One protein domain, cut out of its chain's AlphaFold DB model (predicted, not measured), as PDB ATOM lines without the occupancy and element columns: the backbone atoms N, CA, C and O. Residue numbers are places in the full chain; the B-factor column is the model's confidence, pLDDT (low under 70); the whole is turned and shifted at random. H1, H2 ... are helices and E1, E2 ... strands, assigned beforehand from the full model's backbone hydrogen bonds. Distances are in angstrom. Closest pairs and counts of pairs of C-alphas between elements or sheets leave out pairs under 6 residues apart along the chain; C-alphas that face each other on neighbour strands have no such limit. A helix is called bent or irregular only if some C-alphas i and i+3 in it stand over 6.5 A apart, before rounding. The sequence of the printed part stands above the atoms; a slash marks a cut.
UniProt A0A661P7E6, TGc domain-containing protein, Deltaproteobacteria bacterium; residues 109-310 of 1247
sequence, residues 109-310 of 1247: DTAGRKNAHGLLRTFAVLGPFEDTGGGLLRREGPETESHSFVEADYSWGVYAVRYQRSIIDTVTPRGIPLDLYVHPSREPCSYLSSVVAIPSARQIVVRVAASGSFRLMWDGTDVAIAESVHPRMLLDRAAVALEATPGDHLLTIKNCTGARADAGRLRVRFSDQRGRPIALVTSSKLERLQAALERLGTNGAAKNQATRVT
ATOM      1  N   ASP A 109     118.569 139.028 141.236       73.31
ATOM      2  CA  ASP A 109     117.943 139.061 142.563       73.31
ATOM      3  C   ASP A 109     116.811 140.095 142.574       73.31
ATOM      4  O   ASP A 109     116.951 141.209 143.073       73.31
ATOM      5  N   THR A 110     115.677 139.733 141.968       65.62
ATOM      6  CA  THR A 110     114.534 140.639 141.754       65.62
ATOM      7  C   THR A 110     113.720 140.937 143.013       65.62
ATOM      8  O   THR A 110     112.883 141.833 142.989       65.62
ATOM      9  N   ALA A 111     113.947 140.216 144.116       57.69
ATOM     10  CA  ALA A 111     113.160 140.368 145.338       57.69
ATOM     11  C   ALA A 111     113.918 141.052 146.485       57.69
ATOM     12  O   ALA A 111     113.274 141.431 147.458       57.69
ATOM     13  N   GLY A 112     115.257 141.132 146.457       53.19
ATOM     14  CA  GLY A 112     116.087 141.637 147.571       53.19
ATOM     15  C   GLY A 112     115.954 140.856 148.898       53.19
ATOM     16  O   GLY A 112     116.656 141.128 149.870       53.19
ATOM     17  N   ARG A 113     115.066 139.853 148.957       49.62
ATOM     18  CA  ARG A 113     114.540 139.221 150.181       49.62
ATOM     19  C   ARG A 113     115.453 138.156 150.806       49.62
ATOM     20  O   ARG A 113     115.051 137.534 151.783       49.62
ATOM     21  N   LYS A 114     116.666 137.910 150.285       53.25
ATOM     22  CA  LYS A 114     117.594 136.882 150.823       53.25
ATOM     23  C   LYS A 114     119.081 137.284 150.850       53.25
ATOM     24  O   LYS A 114     119.944 136.407 150.880       53.25
ATOM     25  N   ASN A 115     119.410 138.580 150.870       61.53
ATOM     26  CA  ASN A 115     120.802 139.053 150.915       61.53
ATOM     27  C   ASN A 115     121.187 139.681 152.270       61.53
ATOM     28  O   ASN A 115     121.535 140.856 152.352       61.53
ATOM     29  N   ALA A 116     121.135 138.895 153.351       62.78
ATOM     30  CA  ALA A 116     121.319 139.385 154.726       62.78
ATOM     31  C   ALA A 116     122.712 139.989 155.037       62.78
ATOM     32  O   ALA A 116     122.911 140.562 156.106       62.78
ATOM     33  N   HIS A 117     123.687 139.879 154.125       79.44
ATOM     34  CA  HIS A 117     125.070 140.331 154.341       79.44
ATOM     35  C   HIS A 117     125.556 141.379 153.326       79.44
ATOM     36  O   HIS A 117     126.740 141.710 153.321       79.44
ATOM     37  N   GLY A 118     124.657 141.930 152.498       87.75
ATOM     38  CA  GLY A 118     124.975 143.018 151.562       87.75
ATOM     39  C   GLY A 118     125.927 142.624 150.429       87.75
ATOM     40  O   GLY A 118     126.571 143.487 149.842       87.75
ATOM     41  N   LEU A 119     126.059 141.327 150.133       91.00
ATOM     42  CA  LEU A 119     126.964 140.788 149.113       91.00
ATOM     43  C   LEU A 119     126.371 140.975 147.713       91.00
ATOM     44  O   LEU A 119     125.280 140.480 147.446       91.00
ATOM     45  N   LEU A 120     127.094 141.594 146.785       92.06
ATOM     46  CA  LEU A 120     126.675 141.635 145.386       92.06
ATOM     47  C   LEU A 120     126.833 140.245 144.749       92.06
ATOM     48  O   LEU A 120     127.920 139.668 144.788       92.06
ATOM     49  N   ARG A 121     125.751 139.703 144.177       90.75
ATOM     50  CA  ARG A 121     125.722 138.354 143.572       90.75
ATOM     51  C   ARG A 121     125.376 138.329 142.086       90.75
ATOM     52  O   ARG A 121     125.359 137.253 141.496       90.75
ATOM     53  N   THR A 122     125.077 139.481 141.497       91.75
ATOM     54  CA  THR A 122     124.640 139.603 140.105       91.75
ATOM     55  C   THR A 122     125.674 140.409 139.327       91.75
ATOM     56  O   THR A 122     125.935 141.570 139.633       91.75
ATOM     57  N   PHE A 123     126.290 139.777 138.335       93.56
ATOM     58  CA  PHE A 123     127.314 140.372 137.488       93.56
ATOM     59  C   PHE A 123     127.063 140.010 136.024       93.56
ATOM     60  O   PHE A 123     126.752 138.861 135.696       93.56
ATOM     61  N   ALA A 124     127.243 140.987 135.149       93.25
ATOM     62  CA  ALA A 124     127.536 140.804 133.740       93.25
ATOM     63  C   ALA A 124     129.064 140.834 133.583       93.25
ATOM     64  O   ALA A 124     129.703 141.862 133.816       93.25
ATOM     65  N   VAL A 125     129.653 139.685 133.261       94.19
ATOM     66  CA  VAL A 125     131.101 139.489 133.129       94.19
ATOM     67  C   VAL A 125     131.480 139.586 131.654       94.19
ATOM     68  O   VAL A 125     131.023 138.772 130.859       94.19
ATOM     69  N   LEU A 126     132.310 140.556 131.285       92.69
ATOM     70  CA  LEU A 126     132.825 140.744 129.930       92.69
ATOM     71  C   LEU A 126     134.339 140.558 129.922       92.69
ATOM     72  O   LEU A 126     135.075 141.318 130.544       92.69
ATOM     73  N   GLY A 127     134.807 139.545 129.212       90.62
ATOM     74  CA  GLY A 127     136.219 139.204 129.092       90.62
ATOM     75  C   GLY A 127     136.372 137.853 128.393       90.62
ATOM     76  O   GLY A 127     135.366 137.191 128.119       90.62
ATOM     77  N   PRO A 128     137.602 137.409 128.115       90.56
ATOM     78  CA  PRO A 128     138.869 138.056 128.468       90.56
ATOM     79  C   PRO A 128     139.379 139.061 127.423       90.56
ATOM     80  O   PRO A 128     139.441 138.735 126.243       90.56
ATOM     81  N   PHE A 129     139.837 140.234 127.862       87.69
ATOM     82  CA  PHE A 129     140.597 141.173 127.026       87.69
ATOM     83  C   PHE A 129     142.093 140.877 127.108       87.69
ATOM     84  O   PHE A 129     142.599 140.565 128.186       87.69
ATOM     85  N   GLU A 130     142.798 140.984 125.981       78.69
ATOM     86  CA  GLU A 130     144.253 140.821 125.939       78.69
ATOM     87  C   GLU A 130     144.954 141.990 126.644       78.69
ATOM     88  O   GLU A 130     144.789 143.142 126.240       78.69
ATOM     89  N   ASP A 131     145.798 141.706 127.642       71.81
ATOM     90  CA  ASP A 131     146.725 142.713 128.163       71.81
ATOM     91  C   ASP A 131     147.886 142.906 127.178       71.81
ATOM     92  O   ASP A 131     148.833 142.118 127.116       71.81
ATOM     93  N   THR A 132     147.796 143.964 126.371       65.50
ATOM     94  CA  THR A 132     148.846 144.377 125.429       65.50
ATOM     95  C   THR A 132     149.694 145.538 125.965       65.50
ATOM     96  O   THR A 132     150.383 146.193 125.181       65.50
ATOM     97  N   GLY A 133     149.634 145.828 127.270       61.81
ATOM     98  CA  GLY A 133     150.251 147.002 127.894       61.81
ATOM     99  C   GLY A 133     149.228 148.076 128.289       61.81
ATOM    100  O   GLY A 133     148.132 148.157 127.738       61.81
ATOM    101  N   GLY A 134     149.570 148.896 129.291       65.69
ATOM    102  CA  GLY A 134     148.655 149.871 129.912       65.69
ATOM    103  C   GLY A 134     147.693 149.271 130.952       65.69
ATOM    104  O   GLY A 134     147.120 150.017 131.750       65.69
ATOM    105  N   GLY A 135     147.552 147.938 130.982       74.75
ATOM    106  CA  GLY A 135     146.925 147.152 132.047       74.75
ATOM    107  C   GLY A 135     145.600 147.716 132.558       74.75
ATOM    108  O   GLY A 135     144.633 147.921 131.818       74.75
ATOM    109  N   LEU A 136     145.556 147.983 133.864       83.94
ATOM    110  CA  LEU A 136     144.352 148.448 134.540       83.94
ATOM    111  C   LEU A 136     143.870 149.827 134.062       83.94
ATOM    112  O   LEU A 136     142.669 150.087 134.067       83.94
ATOM    113  N   LEU A 137     144.786 150.704 133.650       85.88
ATOM    114  CA  LEU A 137     144.471 152.086 133.285       85.88
ATOM    115  C   LEU A 137     144.014 152.226 131.832       85.88
ATOM    116  O   LEU A 137     143.291 153.171 131.513       85.88
ATOM    117  N   ARG A 138     144.371 151.273 130.964       85.56
ATOM    118  CA  ARG A 138     143.922 151.249 129.570       85.56
ATOM    119  C   ARG A 138     142.391 151.284 129.494       85.56
ATOM    120  O   ARG A 138     141.724 150.463 130.123       85.56
ATOM    121  N   ARG A 139     141.839 152.206 128.706       85.56
ATOM    122  CA  ARG A 139     140.412 152.233 128.349       85.56
ATOM    123  C   ARG A 139     140.229 151.376 127.097       85.56
ATOM    124  O   ARG A 139     140.801 151.686 126.056       85.56
ATOM    125  N   GLU A 140     139.521 150.258 127.212       83.94
ATOM    126  CA  GLU A 140     139.310 149.310 126.106       83.94
ATOM    127  C   GLU A 140     137.939 148.642 126.205       83.94
ATOM    128  O   GLU A 140     137.357 148.575 127.288       83.94
ATOM    129  N   GLY A 141     137.431 148.128 125.085       84.12
ATOM    130  CA  GLY A 141     136.099 147.532 125.024       84.12
ATOM    131  C   GLY A 141     135.009 148.568 125.338       84.12
ATOM    132  O   GLY A 141     134.957 149.590 124.648       84.12
ATOM    133  N   PRO A 142     134.178 148.357 126.380       80.62
ATOM    134  CA  PRO A 142     133.015 149.203 126.672       80.62
ATOM    135  C   PRO A 142     133.355 150.644 127.090       80.62
ATOM    136  O   PRO A 142     132.454 151.452 127.268       80.62
ATOM    137  N   GLU A 143     134.636 150.974 127.265       81.31
ATOM    138  CA  GLU A 143     135.103 152.324 127.612       81.31
ATOM    139  C   GLU A 143     135.579 153.154 126.410       81.31
ATOM    140  O   GLU A 143     136.081 154.262 126.594       81.31
ATOM    141  N   THR A 144     135.510 152.612 125.192       78.69
ATOM    142  CA  THR A 144     135.908 153.337 123.974       78.69
ATOM    143  C   THR A 144     134.768 154.212 123.451       78.69
ATOM    144  O   THR A 144     133.606 153.854 123.600       78.69
ATOM    145  N   GLU A 145     135.089 155.339 122.805       64.31
ATOM    146  CA  GLU A 145     134.095 156.329 122.339       64.31
ATOM    147  C   GLU A 145     133.049 155.761 121.362       64.31
ATOM    148  O   GLU A 145     131.938 156.273 121.277       64.31
ATOM    149  N   SER A 146     133.392 154.696 120.633       56.75
ATOM    150  CA  SER A 146     132.532 154.045 119.641       56.75
ATOM    151  C   SER A 146     131.714 152.863 120.175       56.75
ATOM    152  O   SER A 146     130.974 152.258 119.401       56.75
ATOM    153  N   HIS A 147     131.837 152.509 121.459       64.38
ATOM    154  CA  HIS A 147     131.185 151.331 122.038       64.38
ATOM    155  C   HIS A 147     130.380 151.665 123.299       64.38
ATOM    156  O   HIS A 147     130.602 152.669 123.967       64.38
ATOM    157  N   SER A 148     129.425 150.791 123.630       68.56
ATOM    158  CA  SER A 148     128.528 150.933 124.780       68.56
ATOM    159  C   SER A 148     128.748 149.813 125.799       68.56
ATOM    160  O   SER A 148     129.125 148.696 125.453       68.56
ATOM    161  N   PHE A 149     128.433 150.079 127.069       71.81
ATOM    162  CA  PHE A 149     128.346 149.055 128.119       71.81
ATOM    163  C   PHE A 149     127.202 148.048 127.898       71.81
ATOM    164  O   PHE A 149     127.108 147.068 128.634       71.81
ATOM    165  N   VAL A 150     126.317 148.279 126.923       72.12
ATOM    166  CA  VAL A 150     125.168 147.406 126.628       72.12
ATOM    167  C   VAL A 150     125.478 146.418 125.498       72.12
ATOM    168  O   VAL A 150     125.103 145.250 125.589       72.12
ATOM    169  N   GLU A 151     126.211 146.846 124.466       71.12
ATOM    170  CA  GLU A 151     126.533 146.027 123.290       71.12
ATOM    171  C   GLU A 151     128.015 145.631 123.281       71.12
ATOM    172  O   GLU A 151     128.908 146.478 123.302       71.12
ATOM    173  N   ALA A 152     128.290 144.323 123.264       71.06
ATOM    174  CA  ALA A 152     129.652 143.802 123.313       71.06
ATOM    175  C   ALA A 152     129.803 142.505 122.506       71.06
ATOM    176  O   ALA A 152     129.496 141.415 123.003       71.06
ATOM    177  N   ASP A 153     130.329 142.624 121.286       81.50
ATOM    178  CA  ASP A 153     130.848 141.499 120.501       81.50
ATOM    179  C   ASP A 153     132.295 141.795 120.091       81.50
ATOM    180  O   ASP A 153     132.558 142.401 119.056       81.50
ATOM    181  N   TYR A 154     133.239 141.403 120.949       84.38
ATOM    182  CA  TYR A 154     134.669 141.535 120.680       84.38
ATOM    183  C   TYR A 154     135.303 140.154 120.496       84.38
ATOM    184  O   TYR A 154     134.754 139.117 120.893       84.38
ATOM    185  N   SER A 155     136.512 140.131 119.947       80.94
ATOM    186  CA  SER A 155     137.307 138.917 119.808       80.94
ATOM    187  C   SER A 155     138.758 139.161 120.202       80.94
ATOM    188  O   SER A 155     139.318 140.240 120.019       80.94
ATOM    189  N   TRP A 156     139.371 138.122 120.758       77.50
ATOM    190  CA  TRP A 156     140.799 138.052 121.022       77.50
ATOM    191  C   TRP A 156     141.333 136.737 120.453       77.50
ATOM    192  O   TRP A 156     141.217 135.673 121.069       77.50
ATOM    193  N   GLY A 157     141.888 136.794 119.240       76.06
ATOM    194  CA  GLY A 157     142.285 135.598 118.493       76.06
ATOM    195  C   GLY A 157     141.098 134.643 118.321       76.06
ATOM    196  O   GLY A 157     140.083 135.005 117.736       76.06
ATOM    197  N   VAL A 158     141.211 133.429 118.870       75.31
ATOM    198  CA  VAL A 158     140.134 132.417 118.862       75.31
ATOM    199  C   VAL A 158     139.117 132.573 120.007       75.31
ATOM    200  O   VAL A 158     138.116 131.852 120.050       75.31
ATOM    201  N   TYR A 159     139.358 133.477 120.960       85.00
ATOM    202  CA  TYR A 159     138.494 133.684 122.121       85.00
ATOM    203  C   TYR A 159     137.427 134.740 121.826       85.00
ATOM    204  O   TYR A 159     137.729 135.854 121.405       85.00
ATOM    205  N   ALA A 160     136.167 134.396 122.084       86.44
ATOM    206  CA  ALA A 160     135.058 135.338 121.992       86.44
ATOM    207  C   ALA A 160     134.933 136.126 123.302       86.44
ATOM    208  O   ALA A 160     134.993 135.539 124.387       86.44
ATOM    209  N   VAL A 161     134.719 137.435 123.212       90.19
ATOM    210  CA  VAL A 161     134.605 138.332 124.365       90.19
ATOM    211  C   VAL A 161     133.203 138.927 124.364       90.19
ATOM    212  O   VAL A 161     132.898 139.881 123.650       90.19
ATOM    213  N   ARG A 162     132.329 138.295 125.151       89.81
ATOM    214  CA  ARG A 162     130.891 138.584 125.227       89.81
ATOM    215  C   ARG A 162     130.423 138.523 126.670       89.81
ATOM    216  O   ARG A 162     131.007 137.789 127.470       89.81
ATOM    217  N   TYR A 163     129.348 139.239 126.987       89.19
ATOM    218  CA  TYR A 163     128.780 139.220 128.331       89.19
ATOM    219  C   TYR A 163     128.325 137.814 128.743       89.19
ATOM    220  O   TYR A 163     127.513 137.170 128.080       89.19
ATOM    221  N   GLN A 164     128.825 137.368 129.893       90.75
ATOM    222  CA  GLN A 164     128.375 136.183 130.610       90.75
ATOM    223  C   GLN A 164     127.691 136.600 131.903       90.75
ATOM    224  O   GLN A 164     128.240 137.343 132.716       90.75
ATOM    225  N   ARG A 165     126.470 136.113 132.115       91.62
ATOM    226  CA  ARG A 165     125.688 136.442 133.308       91.62
ATOM    227  C   ARG A 165     126.039 135.486 134.440       91.62
ATOM    228  O   ARG A 165     125.947 134.268 134.271       91.62
ATOM    229  N   SER A 166     126.415 136.025 135.595       92.12
ATOM    230  CA  SER A 166     126.759 135.218 136.762       92.12
ATOM    231  C   SER A 166     125.541 134.480 137.315       92.12
ATOM    232  O   SER A 166     124.470 135.067 137.479       92.12
ATOM    233  N   ILE A 167     125.726 133.222 137.702       92.06
ATOM    234  CA  ILE A 167     124.731 132.462 138.459       92.06
ATOM    235  C   ILE A 167     124.849 132.845 139.936       92.06
ATOM    236  O   ILE A 167     125.920 132.690 140.530       92.06
ATOM    237  N   ILE A 168     123.747 133.281 140.551       88.62
ATOM    238  CA  ILE A 168     123.722 133.773 141.942       88.62
ATOM    239  C   ILE A 168     124.315 132.757 142.924       88.62
ATOM    240  O   ILE A 168     125.070 133.133 143.817       88.62
ATOM    241  N   ASP A 169     124.015 131.470 142.745       86.94
ATOM    242  CA  ASP A 169     124.453 130.398 143.650       86.94
ATOM    243  C   ASP A 169     125.965 130.112 143.600       86.94
ATOM    244  O   ASP A 169     126.511 129.520 144.539       86.94
ATOM    245  N   THR A 170     126.649 130.578 142.549       89.00
ATOM    246  CA  THR A 170     128.115 130.483 142.420       89.00
ATOM    247  C   THR A 170     128.842 131.617 143.149       89.00
ATOM    248  O   THR A 170     130.033 131.493 143.443       89.00
ATOM    249  N   VAL A 171     128.142 132.714 143.477       90.06
ATOM    250  CA  VAL A 171     128.705 133.844 144.225       90.06
ATOM    251  C   VAL A 171     128.479 133.627 145.718       90.06
ATOM    252  O   VAL A 171     127.360 133.670 146.230       90.06
ATOM    253  N   THR A 172     129.572 133.395 146.437       87.94
ATOM    254  CA  THR A 172     129.569 133.056 147.870       87.94
ATOM    255  C   THR A 172     130.261 134.157 148.688       87.94
ATOM    256  O   THR A 172     130.800 135.096 148.099       87.94
ATOM    257  N   PRO A 173     130.327 134.072 150.032       88.31
ATOM    258  CA  PRO A 173     131.170 134.963 150.845       88.31
ATOM    259  C   PRO A 173     132.646 135.060 150.402       88.31
ATOM    260  O   PRO A 173     133.312 136.054 150.693       88.31
ATOM    261  N   ARG A 174     133.138 134.071 149.642       88.00
ATOM    262  CA  ARG A 174     134.466 134.049 149.000       88.00
ATOM    263  C   ARG A 174     134.544 134.817 147.676       88.00
ATOM    264  O   ARG A 174     135.571 134.775 147.006       88.00
ATOM    265  N   GLY A 175     133.463 135.474 147.271       91.19
ATOM    266  CA  GLY A 175     133.366 136.188 146.005       91.19
ATOM    267  C   GLY A 175     133.017 135.308 144.805       91.19
ATOM    268  O   GLY A 175     132.815 134.093 144.918       91.19
ATOM    269  N   ILE A 176     132.934 135.954 143.642       93.56
ATOM    270  CA  ILE A 176     132.731 135.313 142.347       93.56
ATOM    271  C   ILE A 176     134.019 134.570 141.923       93.56
ATOM    272  O   ILE A 176     135.107 135.146 142.004       93.56
ATOM    273  N   PRO A 177     133.935 133.286 141.519       93.50
ATOM    274  CA  PRO A 177     135.049 132.560 140.902       93.50
ATOM    275  C   PRO A 177     135.252 132.996 139.445       93.50
ATOM    276  O   PRO A 177     134.537 132.527 138.565       93.50
ATOM    277  N   LEU A 178     136.233 133.850 139.162       92.94
ATOM    278  CA  LEU A 178     136.511 134.315 137.796       92.94
ATOM    279  C   LEU A 178     136.948 133.173 136.869       92.94
ATOM    280  O   LEU A 178     136.521 133.144 135.723       92.94
ATOM    281  N   ASP A 179     137.668 132.170 137.382       91.12
ATOM    282  CA  ASP A 179     138.047 130.941 136.653       91.12
ATOM    283  C   ASP A 179     136.850 130.129 136.113       91.12
ATOM    284  O   ASP A 179     137.008 129.230 135.277       91.12
ATOM    285  N   LEU A 180     135.643 130.392 136.619       92.31
ATOM    286  CA  LEU A 180     134.415 129.783 136.124       92.31
ATOM    287  C   LEU A 180     133.865 130.514 134.887       92.31
ATOM    288  O   LEU A 180     133.233 129.871 134.055       92.31
ATOM    289  N   TYR A 181     134.125 131.819 134.761       93.06
ATOM    290  CA  TYR A 181     133.514 132.707 133.763       93.06
ATOM    291  C   TYR A 181     134.496 133.215 132.696       93.06
ATOM    292  O   TYR A 181     134.096 133.500 131.571       93.06
ATOM    293  N   VAL A 182     135.784 133.322 133.025       91.31
ATOM    294  CA  VAL A 182     136.812 133.945 132.184       91.31
ATOM    295  C   VAL A 182     137.872 132.904 131.823       91.31
ATOM    296  O   VAL A 182     138.480 132.285 132.697       91.31
ATOM    297  N   HIS A 183     138.088 132.684 130.523       88.31
ATOM    298  CA  HIS A 183     139.142 131.797 130.028       88.31
ATOM    299  C   HIS A 183     139.811 132.352 128.763       88.31
ATOM    300  O   HIS A 183     139.080 132.597 127.798       88.31
ATOM    301  N   PRO A 184     141.158 132.460 128.721       82.81
ATOM    302  CA  PRO A 184     142.119 132.102 129.783       82.81
ATOM    303  C   PRO A 184     141.982 132.990 131.029       82.81
ATOM    304  O   PRO A 184     141.368 134.039 130.940       82.81
ATOM    305  N   SER A 185     142.503 132.563 132.187       80.69
ATOM    306  CA  SER A 185     142.377 133.312 133.453       80.69
ATOM    307  C   SER A 185     143.657 134.013 133.922       80.69
ATOM    308  O   SER A 185     143.622 134.773 134.887       80.69
ATOM    309  N   ARG A 186     144.784 133.806 133.227       77.38
ATOM    310  CA  ARG A 186     146.054 134.503 133.480       77.38
ATOM    311  C   ARG A 186     146.284 135.592 132.449       77.38
ATOM    312  O   ARG A 186     146.223 135.300 131.251       77.38
ATOM    313  N   GLU A 187     146.568 136.788 132.948       76.06
ATOM    314  CA  GLU A 187     146.838 138.017 132.201       76.06
ATOM    315  C   GLU A 187     145.664 138.748 131.539       76.06
ATOM    316  O   GLU A 187     145.914 139.855 131.066       76.06
ATOM    317  N   PRO A 188     144.406 138.255 131.453       85.00
ATOM    318  CA  PRO A 188     143.391 139.090 130.853       85.00
ATOM    319  C   PRO A 188     142.903 140.164 131.817       85.00
ATOM    320  O   PRO A 188     142.868 139.987 133.043       85.00
ATOM    321  N   CYS A 189     142.374 141.228 131.227       89.94
ATOM    322  CA  CYS A 189     141.438 142.105 131.904       89.94
ATOM    323  C   CYS A 189     139.995 141.645 131.645       89.94
ATOM    324  O   CYS A 189     139.664 141.104 130.589       89.94
ATOM    325  N   SER A 190     139.125 141.846 132.629       93.25
ATOM    326  CA  SER A 190     137.697 141.526 132.567       93.25
ATOM    327  C   SER A 190     136.893 142.645 133.220       93.25
ATOM    328  O   SER A 190     137.300 143.165 134.258       93.25
ATOM    329  N   TYR A 191     135.731 142.978 132.669       93.44
ATOM    330  CA  TYR A 191     134.776 143.892 133.287       93.44
ATOM    331  C   TYR A 191     133.681 143.099 133.990       93.44
ATOM    332  O   TYR A 191     133.087 142.191 133.416       93.44
ATOM    333  N   LEU A 192     133.396 143.453 135.235       95.00
ATOM    334  CA  LEU A 192     132.282 142.928 136.008       95.00
ATOM    335  C   LEU A 192     131.328 144.080 136.286       95.00
ATOM    336  O   LEU A 192     131.652 144.961 137.077       95.00
ATOM    337  N   SER A 193     130.174 144.074 135.625       92.88
ATOM    338  CA  SER A 193     129.183 145.150 135.719       92.88
ATOM    339  C   SER A 193     127.901 144.672 136.391       92.88
ATOM    340  O   SER A 193     127.501 143.520 136.223       92.88
ATOM    341  N   SER A 194     127.248 145.541 137.153       92.44
ATOM    342  CA  SER A 194     125.949 145.272 137.766       92.44
ATOM    343  C   SER A 194     125.125 146.548 137.847       92.44
ATOM    344  O   SER A 194     125.662 147.619 138.136       92.44
ATOM    345  N   VAL A 195     123.820 146.418 137.623       89.69
ATOM    346  CA  VAL A 195     122.854 147.488 137.875       89.69
ATOM    347  C   VAL A 195     122.460 147.432 139.345       89.69
ATOM    348  O   VAL A 195     122.001 146.390 139.818       89.69
ATOM    349  N   VAL A 196     122.634 148.537 140.062       89.69
ATOM    350  CA  VAL A 196     122.322 148.667 141.490       89.69
ATOM    351  C   VAL A 196     121.163 149.645 141.650       89.69
ATOM    352  O   VAL A 196     121.309 150.826 141.356       89.69
ATOM    353  N   ALA A 197     120.021 149.159 142.137       88.88
ATOM    354  CA  ALA A 197     118.847 149.994 142.364       88.88
ATOM    355  C   ALA A 197     118.882 150.608 143.771       88.88
ATOM    356  O   ALA A 197     118.898 149.894 144.785       88.88
ATOM    357  N   ILE A 198     118.863 151.936 143.830       88.81
ATOM    358  CA  ILE A 198     118.876 152.727 145.059       88.81
ATOM    359  C   ILE A 198     117.451 153.229 145.333       88.81
ATOM    360  O   ILE A 198     116.925 154.037 144.567       88.81
ATOM    361  N   PRO A 199     116.790 152.761 146.410       86.31
ATOM    362  CA  PRO A 199     115.375 153.060 146.643       86.31
ATOM    363  C   PRO A 199     115.120 154.495 147.122       86.31
ATOM    364  O   PRO A 199     114.040 155.034 146.919       86.31
ATOM    365  N   SER A 200     116.088 155.103 147.806       87.56
ATOM    366  CA  SER A 200     116.026 156.475 148.321       87.56
ATOM    367  C   SER A 200     117.440 157.016 148.496       87.56
ATOM    368  O   SER A 200     118.376 156.232 148.670       87.56
ATOM    369  N   ALA A 201     117.575 158.344 148.452       86.44
ATOM    370  CA  ALA A 201     118.853 159.025 148.590       86.44
ATOM    371  C   ALA A 201     119.500 158.626 149.918       86.44
ATOM    372  O   ALA A 201     118.901 158.803 150.983       86.44
ATOM    373  N   ARG A 202     120.693 158.040 149.855       88.62
ATOM    374  CA  ARG A 202     121.410 157.601 151.049       88.62
ATOM    375  C   ARG A 202     122.887 157.414 150.770       88.62
ATOM    376  O   ARG A 202     123.282 156.992 149.684       88.62
ATOM    377  N   GLN A 203     123.681 157.585 151.813       90.31
ATOM    378  CA  GLN A 203     125.076 157.207 151.763       90.31
ATOM    379  C   GLN A 203     125.233 155.681 151.843       90.31
ATOM    380  O   GLN A 203     124.668 155.022 152.725       90.31
ATOM    381  N   ILE A 204     126.029 155.120 150.937       93.44
ATOM    382  CA  ILE A 204     126.408 153.704 150.918       93.44
ATOM    383  C   ILE A 204     127.928 153.574 150.868       93.44
ATOM    384  O   ILE A 204     128.610 154.396 150.270       93.44
ATOM    385  N   VAL A 205     128.477 152.521 151.467       94.69
ATOM    386  CA  VAL A 205     129.898 152.177 151.345       94.69
ATOM    387  C   VAL A 205     130.035 150.933 150.482       94.69
ATOM    388  O   VAL A 205     129.601 149.845 150.872       94.69
ATOM    389  N   VAL A 206     130.670 151.088 149.322       95.75
ATOM    390  CA  VAL A 206     131.043 149.988 148.430       95.75
ATOM    391  C   VAL A 206     132.393 149.455 148.872       95.75
ATOM    392  O   VAL A 206     133.376 150.193 148.913       95.75
ATOM    393  N   ARG A 207     132.457 148.170 149.214       94.75
ATOM    394  CA  ARG A 207     133.691 147.510 149.647       94.75
ATOM    395  C   ARG A 207     134.070 146.423 148.664       94.75
ATOM    396  O   ARG A 207     133.229 145.595 148.307       94.75
ATOM    397  N   VAL A 208     135.332 146.432 148.255       95.56
ATOM    398  CA  VAL A 208     135.865 145.544 147.224       95.56
ATOM    399  C   VAL A 208     137.037 144.751 147.777       95.56
ATOM    400  O   VAL A 208     137.951 145.293 148.401       95.56
ATOM    401  N   ALA A 209     137.017 143.453 147.508       94.31
ATOM    402  CA  ALA A 209     138.116 142.543 147.753       94.31
ATOM    403  C   ALA A 209     138.389 141.781 146.451       94.31
ATOM    404  O   ALA A 209     137.471 141.210 145.870       94.31
ATOM    405  N   ALA A 210     139.630 141.771 145.974       93.88
ATOM    406  CA  ALA A 210     140.011 141.055 144.758       93.88
ATOM    407  C   ALA A 210     141.405 140.440 144.908       93.88
ATOM    408  O   ALA A 210     142.253 141.021 145.590       93.88
ATOM    409  N   SER A 211     141.643 139.288 144.278       92.31
ATOM    410  CA  SER A 211     142.989 138.723 144.139       92.31
ATOM    411  C   SER A 211     143.788 139.480 143.072       92.31
ATOM    412  O   SER A 211     144.899 139.916 143.346       92.31
ATOM    413  N   GLY A 212     143.192 139.756 141.910       90.12
ATOM    414  CA  GLY A 212     143.799 140.592 140.867       90.12
ATOM    415  C   GLY A 212     143.866 142.090 141.209       90.12
ATOM    416  O   GLY A 212     143.374 142.546 142.248       90.12
ATOM    417  N   SER A 213     144.445 142.864 140.293       91.00
ATOM    418  CA  SER A 213     144.351 144.332 140.298       91.00
ATOM    419  C   SER A 213     142.945 144.767 139.875       91.00
ATOM    420  O   SER A 213     142.269 144.036 139.143       91.00
ATOM    421  N   PHE A 214     142.451 145.913 140.347       94.38
ATOM    422  CA  PHE A 214     141.115 146.365 139.960       94.38
ATOM    423  C   PHE A 214     140.913 147.879 139.977       94.38
ATOM    424  O   PHE A 214     141.526 148.605 140.758       94.38
ATOM    425  N   ARG A 215     139.963 148.323 139.152       94.31
ATOM    426  CA  ARG A 215     139.457 149.689 139.056       94.31
ATOM    427  C   ARG A 215     137.948 149.637 139.209       94.31
ATOM    428  O   ARG A 215     137.271 148.980 138.421       94.31
ATOM    429  N   LEU A 216     137.456 150.290 140.251       94.50
ATOM    430  CA  LEU A 216     136.042 150.427 140.563       94.50
ATOM    431  C   LEU A 216     135.516 151.715 139.931       94.50
ATOM    432  O   LEU A 216     136.069 152.792 140.157       94.50
ATOM    433  N   MET A 217     134.425 151.577 139.194       90.75
ATOM    434  CA  MET A 217     133.713 152.643 138.510       90.75
ATOM    435  C   MET A 217     132.263 152.693 139.001       90.75
ATOM    436  O   MET A 217     131.627 151.650 139.185       90.75
ATOM    437  N   TRP A 218     131.755 153.906 139.199       88.88
ATOM    438  CA  TRP A 218     130.358 154.192 139.516       88.88
ATOM    439  C   TRP A 218     129.821 155.186 138.485       88.88
ATOM    440  O   TRP A 218     130.369 156.278 138.344       88.88
ATOM    441  N   ASP A 219     128.804 154.779 137.728       82.75
ATOM    442  CA  ASP A 219     128.225 155.535 136.609       82.75
ATOM    443  C   ASP A 219     129.288 156.031 135.607       82.75
ATOM    444  O   ASP A 219     129.309 157.189 135.201       82.75
ATOM    445  N   GLY A 220     130.238 155.154 135.261       77.81
ATOM    446  CA  GLY A 220     131.336 155.457 134.333       77.81
ATOM    447  C   GLY A 220     132.490 156.282 134.921       77.81
ATOM    448  O   GLY A 220     133.516 156.434 134.265       77.81
ATOM    449  N   THR A 221     132.380 156.769 136.162       83.31
ATOM    450  CA  THR A 221     133.450 157.526 136.836       83.31
ATOM    451  C   THR A 221     134.306 156.611 137.707       83.31
ATOM    452  O   THR A 221     133.772 155.835 138.500       83.31
ATOM    453  N   ASP A 222     135.632 156.714 137.613       88.75
ATOM    454  CA  ASP A 222     136.550 155.971 138.484       88.75
ATOM    455  C   ASP A 222     136.452 156.474 139.933       88.75
ATOM    456  O   ASP A 222     136.674 157.650 140.211       88.75
ATOM    457  N   VAL A 223     136.171 155.569 140.873       91.56
ATOM    458  CA  VAL A 223     136.034 155.901 142.305       91.56
ATOM    459  C   VAL A 223     137.057 155.192 143.199       91.56
ATOM    460  O   VAL A 223     137.276 155.607 144.336       91.56
ATOM    461  N   ALA A 224     137.704 154.125 142.715       92.19
ATOM    462  CA  ALA A 224     138.820 153.470 143.403       92.19
ATOM    463  C   ALA A 224     139.715 152.693 142.428       92.19
ATOM    464  O   ALA A 224     139.228 152.067 141.490       92.19
ATOM    465  N   ILE A 225     141.024 152.674 142.695       92.38
ATOM    466  CA  ILE A 225     142.033 151.934 141.925       92.38
ATOM    467  C   ILE A 225     142.939 151.189 142.908       92.38
ATOM    468  O   ILE A 225     143.373 151.758 143.910       92.38
ATOM    469  N   ALA A 226     143.225 149.918 142.631       90.81
ATOM    470  CA  ALA A 226     144.180 149.113 143.381       90.81
ATOM    471  C   ALA A 226     144.997 148.229 142.430       90.81
ATOM    472  O   ALA A 226     144.494 147.251 141.876       90.81
ATOM    473  N   GLU A 227     146.277 148.556 142.270       87.06
ATOM    474  CA  GLU A 227     147.154 147.894 141.297       87.06
ATOM    475  C   GLU A 227     147.806 146.613 141.828       87.06
ATOM    476  O   GLU A 227     148.224 145.764 141.044       87.06
ATOM    477  N   SER A 228     147.902 146.452 143.153       85.00
ATOM    478  CA  SER A 228     148.529 145.275 143.766       85.00
ATOM    479  C   SER A 228     147.807 143.977 143.392       85.00
ATOM    480  O   SER A 228     146.581 143.944 143.239       85.00
ATOM    481  N   VAL A 229     148.561 142.889 143.259       84.25
ATOM    482  CA  VAL A 229     148.023 141.559 142.936       84.25
ATOM    483  C   VAL A 229     148.315 140.651 144.119       84.25
ATOM    484  O   VAL A 229     149.410 140.682 144.649       84.25
ATOM    485  N   HIS A 230     147.363 139.845 144.561       88.69
ATOM    486  CA  HIS A 230     147.452 139.064 145.790       88.69
ATOM    487  C   HIS A 230     147.152 137.591 145.526       88.69
ATOM    488  O   HIS A 230     146.273 137.285 144.719       88.69
ATOM    489  N   PRO A 231     147.804 136.650 146.233       85.69
ATOM    490  CA  PRO A 231     147.561 135.224 146.027       85.69
ATOM    491  C   PRO A 231     146.134 134.807 146.394       85.69
ATOM    492  O   PRO A 231     145.603 133.856 145.820       85.69
ATOM    493  N   ARG A 232     145.507 135.484 147.365       88.62
ATOM    494  CA  ARG A 232     144.159 135.184 147.859       88.62
ATOM    495  C   ARG A 232     143.374 136.467 148.097       88.62
ATOM    496  O   ARG A 232     143.903 137.570 148.048       88.62
ATOM    497  N   MET A 233     142.088 136.293 148.368       87.12
ATOM    498  CA  MET A 233     141.165 137.369 148.691       87.12
ATOM    499  C   MET A 233     140.359 136.959 149.924       87.12
ATOM    500  O   MET A 233     139.438 136.151 149.825       87.12
ATOM    501  N   LEU A 234     140.760 137.464 151.094       90.12
ATOM    502  CA  LEU A 234     140.064 137.228 152.367       90.12
ATOM    503  C   LEU A 234     139.474 138.524 152.940       90.12
ATOM    504  O   LEU A 234     138.309 138.557 153.349       90.12
ATOM    505  N   LEU A 235     140.249 139.608 152.898       92.81
ATOM    506  CA  LEU A 235     139.916 140.904 153.487       92.81
ATOM    507  C   LEU A 235     139.592 141.951 152.415       92.81
ATOM    508  O   LEU A 235     140.034 141.842 151.270       92.81
ATOM    509  N   ASP A 236     138.822 142.972 152.792       93.00
ATOM    510  CA  ASP A 236     138.494 144.077 151.890       93.00
ATOM    511  C   ASP A 236     139.714 144.968 151.653       93.00
ATOM    512  O   ASP A 236     140.390 145.381 152.595       93.00
ATOM    513  N   ARG A 237     139.975 145.269 150.380       91.88
ATOM    514  CA  ARG A 237     141.150 146.020 149.919       91.88
ATOM    515  C   ARG A 237     140.852 147.485 149.644       91.88
ATOM    516  O   ARG A 237     141.741 148.310 149.790       91.88
ATOM    517  N   ALA A 238     139.623 147.793 149.241       94.00
ATOM    518  CA  ALA A 238     139.158 149.160 149.070       94.00
ATOM    519  C   ALA A 238     137.758 149.320 149.659       94.00
ATOM    520  O   ALA A 238     136.944 148.391 149.631       94.00
ATOM    521  N   ALA A 239     137.479 150.515 150.165       94.69
ATOM    522  CA  ALA A 239     136.149 150.939 150.556       94.69
ATOM    523  C   ALA A 239     135.931 152.392 150.120       94.69
ATOM    524  O   ALA A 239     136.799 153.241 150.321       94.69
ATOM    525  N   VAL A 240     134.777 152.671 149.522       95.25
ATOM    526  CA  VAL A 240     134.407 154.004 149.034       95.25
ATOM    527  C   VAL A 240     133.004 154.330 149.522       95.25
ATOM    528  O   VAL A 240     132.080 153.554 149.286       95.25
ATOM    529  N   ALA A 241     132.855 155.451 150.224       94.81
ATOM    530  CA  ALA A 241     131.564 156.025 150.573       94.81
ATOM    531  C   ALA A 241     131.037 156.840 149.384       94.81
ATOM    532  O   ALA A 241     131.759 157.682 148.857       94.81
ATOM    533  N   LEU A 242     129.803 156.566 148.972       92.19
ATOM    534  CA  LEU A 242     129.108 157.209 147.863       92.19
ATOM    535  C   LEU A 242     127.804 157.820 148.374       92.19
ATOM    536  O   LEU A 242     127.030 157.136 149.050       92.19
ATOM    537  N   GLU A 243     127.541 159.072 148.009       89.19
ATOM    538  CA  GLU A 243     126.213 159.683 148.132       89.19
ATOM    539  C   GLU A 243     125.348 159.241 146.945       89.19
ATOM    540  O   GLU A 243     125.437 159.806 145.856       89.19
ATOM    541  N   ALA A 244     124.559 158.179 147.127       84.62
ATOM    542  CA  ALA A 244     123.791 157.578 146.042       84.62
ATOM    543  C   ALA A 244     122.391 158.201 145.938       84.62
ATOM    544  O   ALA A 244     121.629 158.214 146.912       84.62
ATOM    545  N   THR A 245     122.042 158.697 144.749       86.31
ATOM    546  CA  THR A 245     120.705 159.218 144.432       86.31
ATOM    547  C   THR A 245     119.696 158.084 144.217       86.31
ATOM    548  O   THR A 245     120.096 156.956 143.948       86.31
ATOM    549  N   PRO A 246     118.378 158.330 144.323       87.06
ATOM    550  CA  PRO A 246     117.380 157.324 143.968       87.06
ATOM    551  C   PRO A 246     117.446 156.971 142.473       87.06
ATOM    552  O   PRO A 246     117.460 157.871 141.636       87.06
ATOM    553  N   GLY A 247     117.420 155.679 142.135       86.06
ATOM    554  CA  GLY A 247     117.440 155.204 140.746       86.06
ATOM    555  C   GLY A 247     118.331 153.984 140.506       86.06
ATOM    556  O   GLY A 247     118.910 153.426 141.437       86.06
ATOM    557  N   ASP A 248     118.410 153.564 139.243       86.38
ATOM    558  CA  ASP A 248     119.308 152.500 138.784       86.38
ATOM    559  C   ASP A 248     120.684 153.110 138.455       86.38
ATOM    560  O   ASP A 248     120.776 154.038 137.655       86.38
ATOM    561  N   HIS A 249     121.742 152.574 139.068       87.19
ATOM    562  CA  HIS A 249     123.133 153.004 138.888       87.19
ATOM    563  C   HIS A 249     124.001 151.881 138.308       87.19
ATOM    564  O   HIS A 249     123.758 150.697 138.578       87.19
ATOM    565  N   LEU A 250     125.043 152.238 137.550       87.56
ATOM    566  CA  LEU A 250     126.020 151.286 137.015       87.56
ATOM    567  C   LEU A 250     127.220 151.165 137.953       87.56
ATOM    568  O   LEU A 250     128.015 152.092 138.092       87.56
ATOM    569  N   LEU A 251     127.415 149.978 138.522       91.94
ATOM    570  CA  LEU A 251     128.665 149.614 139.177       91.94
ATOM    571  C   LEU A 251     129.479 148.714 138.248       91.94
ATOM    572  O   LEU A 251     129.047 147.605 137.931       91.94
ATOM    573  N   THR A 252     130.679 149.152 137.876       92.50
ATOM    574  CA  THR A 252     131.594 148.373 137.034       92.50
ATOM    575  C   THR A 252     132.940 148.204 137.719       92.50
ATOM    576  O   THR A 252     133.492 149.139 138.289       92.50
ATOM    577  N   ILE A 253     133.508 147.003 137.640       95.38
ATOM    578  CA  ILE A 253     134.886 146.743 138.045       95.38
ATOM    579  C   ILE A 253     135.668 146.205 136.857       95.38
ATOM    580  O   ILE A 253     135.354 145.122 136.364       95.38
ATOM    581  N   LYS A 254     136.714 146.921 136.439       94.69
ATOM    582  CA  LYS A 254     137.763 146.346 135.592       94.69
ATOM    583  C   LYS A 254     138.712 145.579 136.505       94.69
ATOM    584  O   LYS A 254     139.259 146.165 137.434       94.69
ATOM    585  N   ASN A 255     138.884 144.285 136.280       93.62
ATOM    586  CA  ASN A 255     139.809 143.433 137.019       93.62
ATOM    587  C   ASN A 255     140.827 142.826 136.056       93.62
ATOM    588  O   ASN A 255     140.427 142.232 135.060       93.62
ATOM    589  N   CYS A 256     142.115 142.957 136.363       90.00
ATOM    590  CA  CYS A 256     143.189 142.369 135.566       90.00
ATOM    591  C   CYS A 256     144.016 141.421 136.438       90.00
ATOM    592  O   CYS A 256     144.445 141.795 137.542       90.00
ATOM    593  N   THR A 257     144.223 140.197 135.954       84.00
ATOM    594  CA  THR A 257     145.084 139.205 136.614       84.00
ATOM    595  C   THR A 257     146.526 139.352 136.133       84.00
ATOM    596  O   THR A 257     146.782 139.854 135.043       84.00
ATOM    597  N   GLY A 258     147.491 138.972 136.972       73.19
ATOM    598  CA  GLY A 258     148.914 139.082 136.637       73.19
ATOM    599  C   GLY A 258     149.476 137.843 135.932       73.19
ATOM    600  O   GLY A 258     148.801 136.822 135.789       73.19
ATOM    601  N   ALA A 259     150.764 137.910 135.580       66.31
ATOM    602  CA  ALA A 259     151.530 136.771 135.063       66.31
ATOM    603  C   ALA A 259     151.598 135.597 136.065       66.31
ATOM    604  O   ALA A 259     151.574 134.424 135.685       66.31
ATOM    605  N   ARG A 260     151.638 135.894 137.375       70.75
ATOM    606  CA  ARG A 260     151.540 134.875 138.433       70.75
ATOM    607  C   ARG A 260     150.078 134.525 138.679       70.75
ATOM    608  O   ARG A 260     149.240 135.408 138.815       70.75
ATOM    609  N   ALA A 261     149.798 133.230 138.805       72.31
ATOM    610  CA  ALA A 261     148.463 132.760 139.144       72.31
ATOM    611  C   ALA A 261     148.017 133.299 140.510       72.31
ATOM    612  O   ALA A 261     148.736 133.172 141.503       72.31
ATOM    613  N   ASP A 262     146.802 133.830 140.549       85.06
ATOM    614  CA  ASP A 262     146.102 134.208 141.767       85.06
ATOM    615  C   ASP A 262     144.845 133.333 141.958       85.06
ATOM    616  O   ASP A 262     144.548 132.467 141.134       85.06
ATOM    617  N   ALA A 263     144.122 133.490 143.071       86.88
ATOM    618  CA  ALA A 263     142.933 132.677 143.361       86.88
ATOM    619  C   ALA A 263     141.732 132.918 142.414       86.88
ATOM    620  O   ALA A 263     140.722 132.216 142.537       86.88
ATOM    621  N   GLY A 264     141.800 133.918 141.531       90.12
ATOM    622  CA  GLY A 264     140.757 134.296 140.581       90.12
ATOM    623  C   GLY A 264     139.466 134.736 141.264       90.12
ATOM    624  O   GLY A 264     138.389 134.272 140.889       90.12
ATOM    625  N   ARG A 265     139.545 135.558 142.320       92.00
ATOM    626  CA  ARG A 265     138.383 135.934 143.142       92.00
ATOM    627  C   ARG A 265     138.162 137.430 143.216       92.00
ATOM    628  O   ARG A 265     139.099 138.196 143.421       92.00
ATOM    629  N   LEU A 266     136.887 137.811 143.183       94.62
ATOM    630  CA  LEU A 266     136.429 139.177 143.407       94.62
ATOM    631  C   LEU A 266     135.160 139.179 144.265       94.62
ATOM    632  O   LEU A 266     134.268 138.358 144.078       94.62
ATOM    633  N   ARG A 267     135.054 140.098 145.219       94.31
ATOM    634  CA  ARG A 267     133.877 140.297 146.066       94.31
ATOM    635  C   ARG A 267     133.562 141.780 146.145       94.31
ATOM    636  O   ARG A 267     134.445 142.582 146.432       94.31
ATOM    637  N   VAL A 268     132.287 142.107 145.963       94.75
ATOM    638  CA  VAL A 268     131.738 143.443 146.210       94.75
ATOM    639  C   VAL A 268     130.638 143.326 147.245       94.75
ATOM    640  O   VAL A 268     129.830 142.396 147.195       94.75
ATOM    641  N   ARG A 269     130.596 144.259 148.188       93.38
ATOM    642  CA  ARG A 269     129.523 144.330 149.176       93.38
ATOM    643  C   ARG A 269     129.178 145.764 149.540       93.38
ATOM    644  O   ARG A 269     130.042 146.639 149.490       93.38
ATOM    645  N   PHE A 270     127.946 145.959 149.983       93.50
ATOM    646  CA  PHE A 270     127.419 147.237 150.436       93.50
ATOM    647  C   PHE A 270     127.258 147.243 151.956       93.50
ATOM    648  O   PHE A 270     126.733 146.296 152.554       93.50
ATOM    649  N   SER A 271     127.716 148.313 152.596       92.75
ATOM    650  CA  SER A 271     127.516 148.558 154.025       92.75
ATOM    651  C   SER A 271     127.234 150.030 154.309       92.75
ATOM    652  O   SER A 271     127.434 150.876 153.446       92.75
ATOM    653  N   ASP A 272     126.831 150.353 155.534       89.75
ATOM    654  CA  ASP A 272     126.921 151.720 156.051       89.75
ATOM    655  C   ASP A 272     128.374 152.065 156.461       89.75
ATOM    656  O   ASP A 272     129.288 151.226 156.370       89.75
ATOM    657  N   GLN A 273     128.601 153.296 156.935       85.56
ATOM    658  CA  GLN A 273     129.906 153.738 157.452       85.56
ATOM    659  C   GLN A 273     130.381 152.929 158.670       85.56
ATOM    660  O   GLN A 273     131.583 152.754 158.867       85.56
ATOM    661  N   ARG A 274     129.450 152.383 159.463       82.75
ATOM    662  CA  ARG A 274     129.728 151.546 160.642       82.75
ATOM    663  C   ARG A 274     129.958 150.070 160.279       82.75
ATOM    664  O   ARG A 274     130.157 149.244 161.168       82.75
ATOM    665  N   GLY A 275     129.934 149.715 158.991       83.06
ATOM    666  CA  GLY A 275     130.152 148.352 158.501       83.06
ATOM    667  C   GLY A 275     128.933 147.427 158.605       83.06
ATOM    668  O   GLY A 275     129.067 146.216 158.389       83.06
ATOM    669  N   ARG A 276     127.737 147.946 158.912       87.31
ATOM    670  CA  ARG A 276     126.493 147.162 158.904       87.31
ATOM    671  C   ARG A 276     126.059 146.898 157.456       87.31
ATOM    672  O   ARG A 276     126.052 147.835 156.663       87.31
ATOM    673  N   PRO A 277     125.723 145.652 157.080       89.38
ATOM    674  CA  PRO A 277     125.338 145.323 155.713       89.38
ATOM    675  C   PRO A 277     124.099 146.079 155.229       89.38
ATOM    676  O   PRO A 277     123.126 146.201 155.970       89.38
ATOM    677  N   ILE A 278     124.114 146.508 153.966       89.12
ATOM    678  CA  ILE A 278     122.950 147.078 153.279       89.12
ATOM    679  C   ILE A 278     122.557 146.123 152.151       89.12
ATOM    680  O   ILE A 278     123.371 145.806 151.286       89.12
ATOM    681  N   ALA A 279     121.310 145.651 152.157       85.44
ATOM    682  CA  ALA A 279     120.763 144.859 151.062       85.44
ATOM    683  C   ALA A 279     120.199 145.795 149.983       85.44
ATOM    684  O   ALA A 279     119.329 146.615 150.272       85.44
ATOM    685  N   LEU A 280     120.698 145.663 148.754       87.00
ATOM    686  CA  LEU A 280     120.241 146.412 147.582       87.00
ATOM    687  C   LEU A 280     119.742 145.439 146.510       87.00
ATOM    688  O   LEU A 280     120.231 144.308 146.416       87.00
ATOM    689  N   VAL A 281     118.773 145.881 145.706       87.62
ATOM    690  CA  VAL A 281     118.300 145.129 144.537       87.62
ATOM    691  C   VAL A 281     119.322 145.308 143.419       87.62
ATOM    692  O   VAL A 281     119.755 146.424 143.144       87.62
ATOM    693  N   THR A 282     119.745 144.200 142.810       88.56
ATOM    694  CA  THR A 282     120.842 144.197 141.833       88.56
ATOM    695  C   THR A 282     120.503 143.315 140.636       88.56
ATOM    696  O   THR A 282     119.823 142.293 140.789       88.56
ATOM    697  N   SER A 283     120.965 143.691 139.443       89.06
ATOM    698  CA  SER A 283     120.696 142.950 138.207       89.06
ATOM    699  C   SER A 283     121.925 142.852 137.306       89.06
ATOM    700  O   SER A 283     122.699 143.794 137.165       89.06
ATOM    701  N   SER A 284     122.066 141.700 136.646       88.75
ATOM    702  CA  SER A 284     123.059 141.459 135.593       88.75
ATOM    703  C   SER A 284     122.563 141.851 134.192       88.75
ATOM    704  O   SER A 284     123.272 141.611 133.219       88.75
ATOM    705  N   LYS A 285     121.347 142.403 134.065       87.75
ATOM    706  CA  LYS A 285     120.777 142.891 132.799       87.75
ATOM    707  C   LYS A 285     121.137 144.354 132.590       87.75
ATOM    708  O   LYS A 285     120.551 145.226 133.234       87.75
ATOM    709  N   LEU A 286     122.104 144.609 131.714       80.88
ATOM    710  CA  LEU A 286     122.597 145.961 131.449       80.88
ATOM    711  C   LEU A 286     121.643 146.770 130.556       80.88
ATOM    712  O   LEU A 286     121.718 147.987 130.553       80.88
ATOM    713  N   GLU A 287     120.677 146.143 129.882       73.38
ATOM    714  CA  GLU A 287     119.677 146.838 129.056       73.38
ATOM    715  C   GLU A 287     118.758 147.737 129.903       73.38
ATOM    716  O   GLU A 287     118.290 148.774 129.440       73.38
ATOM    717  N   ARG A 288     118.565 147.403 131.193       67.81
ATOM    718  CA  ARG A 288     117.860 148.266 132.167       67.81
ATOM    719  C   ARG A 288     118.543 149.623 132.361       67.81
ATOM    720  O   ARG A 288     117.917 150.557 132.850       67.81
ATOM    721  N   LEU A 289     119.816 149.710 131.991       65.38
ATOM    722  CA  LEU A 289     120.663 150.875 132.154       65.38
ATOM    723  C   LEU A 289     120.570 151.849 130.969       65.38
ATOM    724  O   LEU A 289     121.028 152.974 131.111       65.38
ATOM    725  N   GLN A 290     119.989 151.471 129.822       60.88
ATOM    726  CA  GLN A 290     119.985 152.319 128.619       60.88
ATOM    727  C   GLN A 290     119.348 153.696 128.888       60.88
ATOM    728  O   GLN A 290     119.961 154.722 128.612       60.88
ATOM    729  N   ALA A 291     118.225 153.730 129.613       55.56
ATOM    730  CA  ALA A 291     117.587 154.973 130.060       55.56
ATOM    731  C   ALA A 291     118.376 155.751 131.147       55.56
ATOM    732  O   ALA A 291     118.167 156.950 131.334       55.56
ATOM    733  N   ALA A 292     119.266 155.088 131.897       53.72
ATOM    734  CA  ALA A 292     120.120 155.712 132.915       53.72
ATOM    735  C   ALA A 292     121.422 156.280 132.310       53.72
ATOM    736  O   ALA A 292     121.839 157.375 132.680       53.72
ATOM    737  N   LEU A 293     122.017 155.583 131.334       57.97
ATOM    738  CA  LEU A 293     123.150 156.058 130.532       57.97
ATOM    739  C   LEU A 293     122.761 157.248 129.644       57.97
ATOM    740  O   LEU A 293     123.527 158.201 129.543       57.97
ATOM    741  N   GLU A 294     121.556 157.249 129.064       56.50
ATOM    742  CA  GLU A 294     121.030 158.390 128.297       56.50
ATOM    743  C   GLU A 294     120.877 159.655 129.166       56.50
ATOM    744  O   GLU A 294     121.220 160.751 128.724       56.50
ATOM    745  N   ARG A 295     120.479 159.516 130.444       52.12
ATOM    746  CA  ARG A 295     120.451 160.635 131.412       52.12
ATOM    747  C   ARG A 295     121.837 161.223 131.699       52.12
ATOM    748  O   ARG A 295     121.940 162.436 131.882       52.12
ATOM    749  N   LEU A 296     122.879 160.388 131.715       48.47
ATOM    750  CA  LEU A 296     124.279 160.788 131.920       48.47
ATOM    751  C   LEU A 296     124.880 161.494 130.687       48.47
ATOM    752  O   LEU A 296     125.819 162.273 130.837       48.47
ATOM    753  N   GLY A 297     124.324 161.267 129.490       45.34
ATOM    754  CA  GLY A 297     124.730 161.928 128.242       45.34
ATOM    755  C   GLY A 297     124.172 163.345 128.045       45.34
ATOM    756  O   GLY A 297     124.765 164.130 127.311       45.34
ATOM    757  N   THR A 298     123.062 163.705 128.704       36.47
ATOM    758  CA  THR A 298     122.385 165.009 128.501       36.47
ATOM    759  C   THR A 298     122.563 166.028 129.627       36.47
ATOM    760  O   THR A 298     122.273 167.200 129.426       36.47
ATOM    761  N   ASN A 299     123.063 165.625 130.797       33.72
ATOM    762  CA  ASN A 299     123.424 166.542 131.876       33.72
ATOM    763  C   ASN A 299     124.737 166.060 132.481       33.72
ATOM    764  O   ASN A 299     124.813 164.930 132.956       33.72
ATOM    765  N   GLY A 300     125.764 166.912 132.407       38.44
ATOM    766  CA  GLY A 300     127.140 166.577 132.758       38.44
ATOM    767  C   GLY A 300     127.238 165.799 134.063       38.44
ATOM    768  O   GLY A 300     126.542 166.136 135.018       38.44
ATOM    769  N   ALA A 301     128.099 164.774 134.054       42.41
ATOM    770  CA  ALA A 301     128.493 163.955 135.192       42.41
ATOM    771  C   ALA A 301     128.275 164.706 136.510       42.41
ATOM    772  O   ALA A 301     129.102 165.532 136.911       42.41
ATOM    773  N   ALA A 302     127.134 164.462 137.164       45.81
ATOM    774  CA  ALA A 302     126.948 164.922 138.523       45.81
ATOM    775  C   ALA A 302     128.139 164.337 139.278       45.81
ATOM    776  O   ALA A 302     128.325 163.120 139.271       45.81
ATOM    777  N   LYS A 303     129.019 165.202 139.800       52.06
ATOM    778  CA  LYS A 303     130.193 164.793 140.574       52.06
ATOM    779  C   LYS A 303     129.680 164.008 141.774       52.06
ATOM    780  O   LYS A 303     129.404 164.590 142.821       52.06
ATOM    781  N   ASN A 304     129.513 162.702 141.606       59.00
ATOM    782  CA  ASN A 304     129.167 161.803 142.682       59.00
ATOM    783  C   ASN A 304     130.285 161.959 143.712       59.00
ATOM    784  O   ASN A 304     131.455 161.707 143.414       59.00
ATOM    785  N   GLN A 305     129.946 162.473 144.896       68.75
ATOM    786  CA  GLN A 305     130.920 162.673 145.961       68.75
ATOM    787  C   GLN A 305     131.339 161.294 146.477       68.75
ATOM    788  O   GLN A 305     130.651 160.674 147.287       68.75
ATOM    789  N   ALA A 306     132.453 160.794 145.949       83.69
ATOM    790  CA  ALA A 306     133.085 159.561 146.380       83.69
ATOM    791  C   ALA A 306     134.193 159.889 147.382       83.69
ATOM    792  O   ALA A 306     135.161 160.573 147.054       83.69
ATOM    793  N   THR A 307     134.066 159.386 148.609       90.25
ATOM    794  CA  THR A 307     135.083 159.560 149.653       90.25
ATOM    795  C   THR A 307     135.723 158.216 149.975       90.25
ATOM    796  O   THR A 307     135.037 157.249 150.310       90.25
ATOM    797  N   ARG A 308     137.055 158.131 149.886       90.69
ATOM    798  CA  ARG A 308     137.796 156.916 150.254       90.69
ATOM    799  C   ARG A 308     137.656 156.646 151.755       90.69
ATOM    800  O   ARG A 308     137.862 157.536 152.573       90.69
ATOM    801  N   VAL A 309     137.363 155.398 152.110       91.69
ATOM    802  CA  VAL A 309     137.276 154.928 153.496       91.69
ATOM    803  C   VAL A 309     138.434 153.976 153.768       91.69
ATOM    804  O   VAL A 309     138.554 152.944 153.109       91.69
ATOM    805  N   THR A 310     139.254 154.279 154.774       91.19
ATOM    806  CA  THR A 310     140.371 153.407 155.159       91.19
ATOM    807  C   THR A 310     139.852 152.065 155.680       91.19
ATOM    808  O   THR A 310     139.083 151.995 156.650       91.19
TER     809      THR A 310
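What this domain is: This is residues 109 to 310 of the 1247 residues of the protein "TGc domain-containing protein" of Deltaproteobacteria bacterium (UniProt A0A661P7E6). Two strongly twisted antiparallel sheets lie face to face as a sandwich, one a branched sheet of E1, E4, E6, E7, E9 and E11, the other running E10, E5, E8, E12. Helix H2 crosses E4 and E9 on the branched sheet, and the small hairpin E2 and E3 lies beside E1. The printed part has 202 residues with two named helices and twelve named strands, in the order E1 E2 E3 H1 E4 E5 E6 E7 E8 E9 E10 E11 H2 E12. It is mostly strand, though under half of the residues are in named elements. It is compact, with a radius of gyration of the C-alphas of 15.8 A and spans of 45 by 39 by 30 A.

How they stand to each other: E1, residues 124 to 129, is the antiparallel neighbour of E4, residues 189 to 198; N 126 and O 191 are within hydrogen-bond range at 2.8 A. The hairpin of E2, residues 154 to 156, and E3, residues 159 to 161, has N 156 and O 159 at 2.9 A; the closest C-alphas of E1 and E3, Gly 127 and Val 161, are 5.1 A apart. H1, residues 178 to 181, only grazes the branched sheet. E1 and E11, residues 281 to 283, lie on one side of E4, and E9, residues 247 to 256, on the other; N 195 and O 283 are 2.9 A apart, N 194 and O 251 2.8 A. E6, residues 213 to 218, pairs with E9 (N 215 and O 254, 2.8 A) and forms a hairpin with E7, residues 221 to 226 (N 216 and O 224, 2.8 A). In the second sheet, E5, residues 202 to 210, and E8, residues 238 to 244, are inner strands, with N 206 and O 240 at 2.8 A. Its edge strands are E10, residues 265 to 271 (N 207 and O 269, 2.9 A), and E12, residues 306 to 308 (N 241 and O 307, 2.8 A). The facing parts of the sandwich are 9.5 A centre to centre. H2, residues 286 to 298, is irregular, with C-alphas 288 and 291 7.0 A apart. It runs across the strands, at 80 degrees to E4 on the local plane, at a height over the sheet of 8.7 A. In H2, 5 of 9 O i to N i+4 pairs are within range; H1 is too short for one.

Where its parts are: E1 begins at C-alpha 124 (127.536, 140.804, 133.740). E4 is 28.2 A long, E5 25.7 A, E9 29.2 A. E12 ends at C-alpha 308 (137.796, 156.916, 150.254).

The domain as a whole: The printed part has no cut. Long links join E1 to E2, E3 to H1 and E7 to E8. Residues 288 to 305 are among those under pLDDT 70.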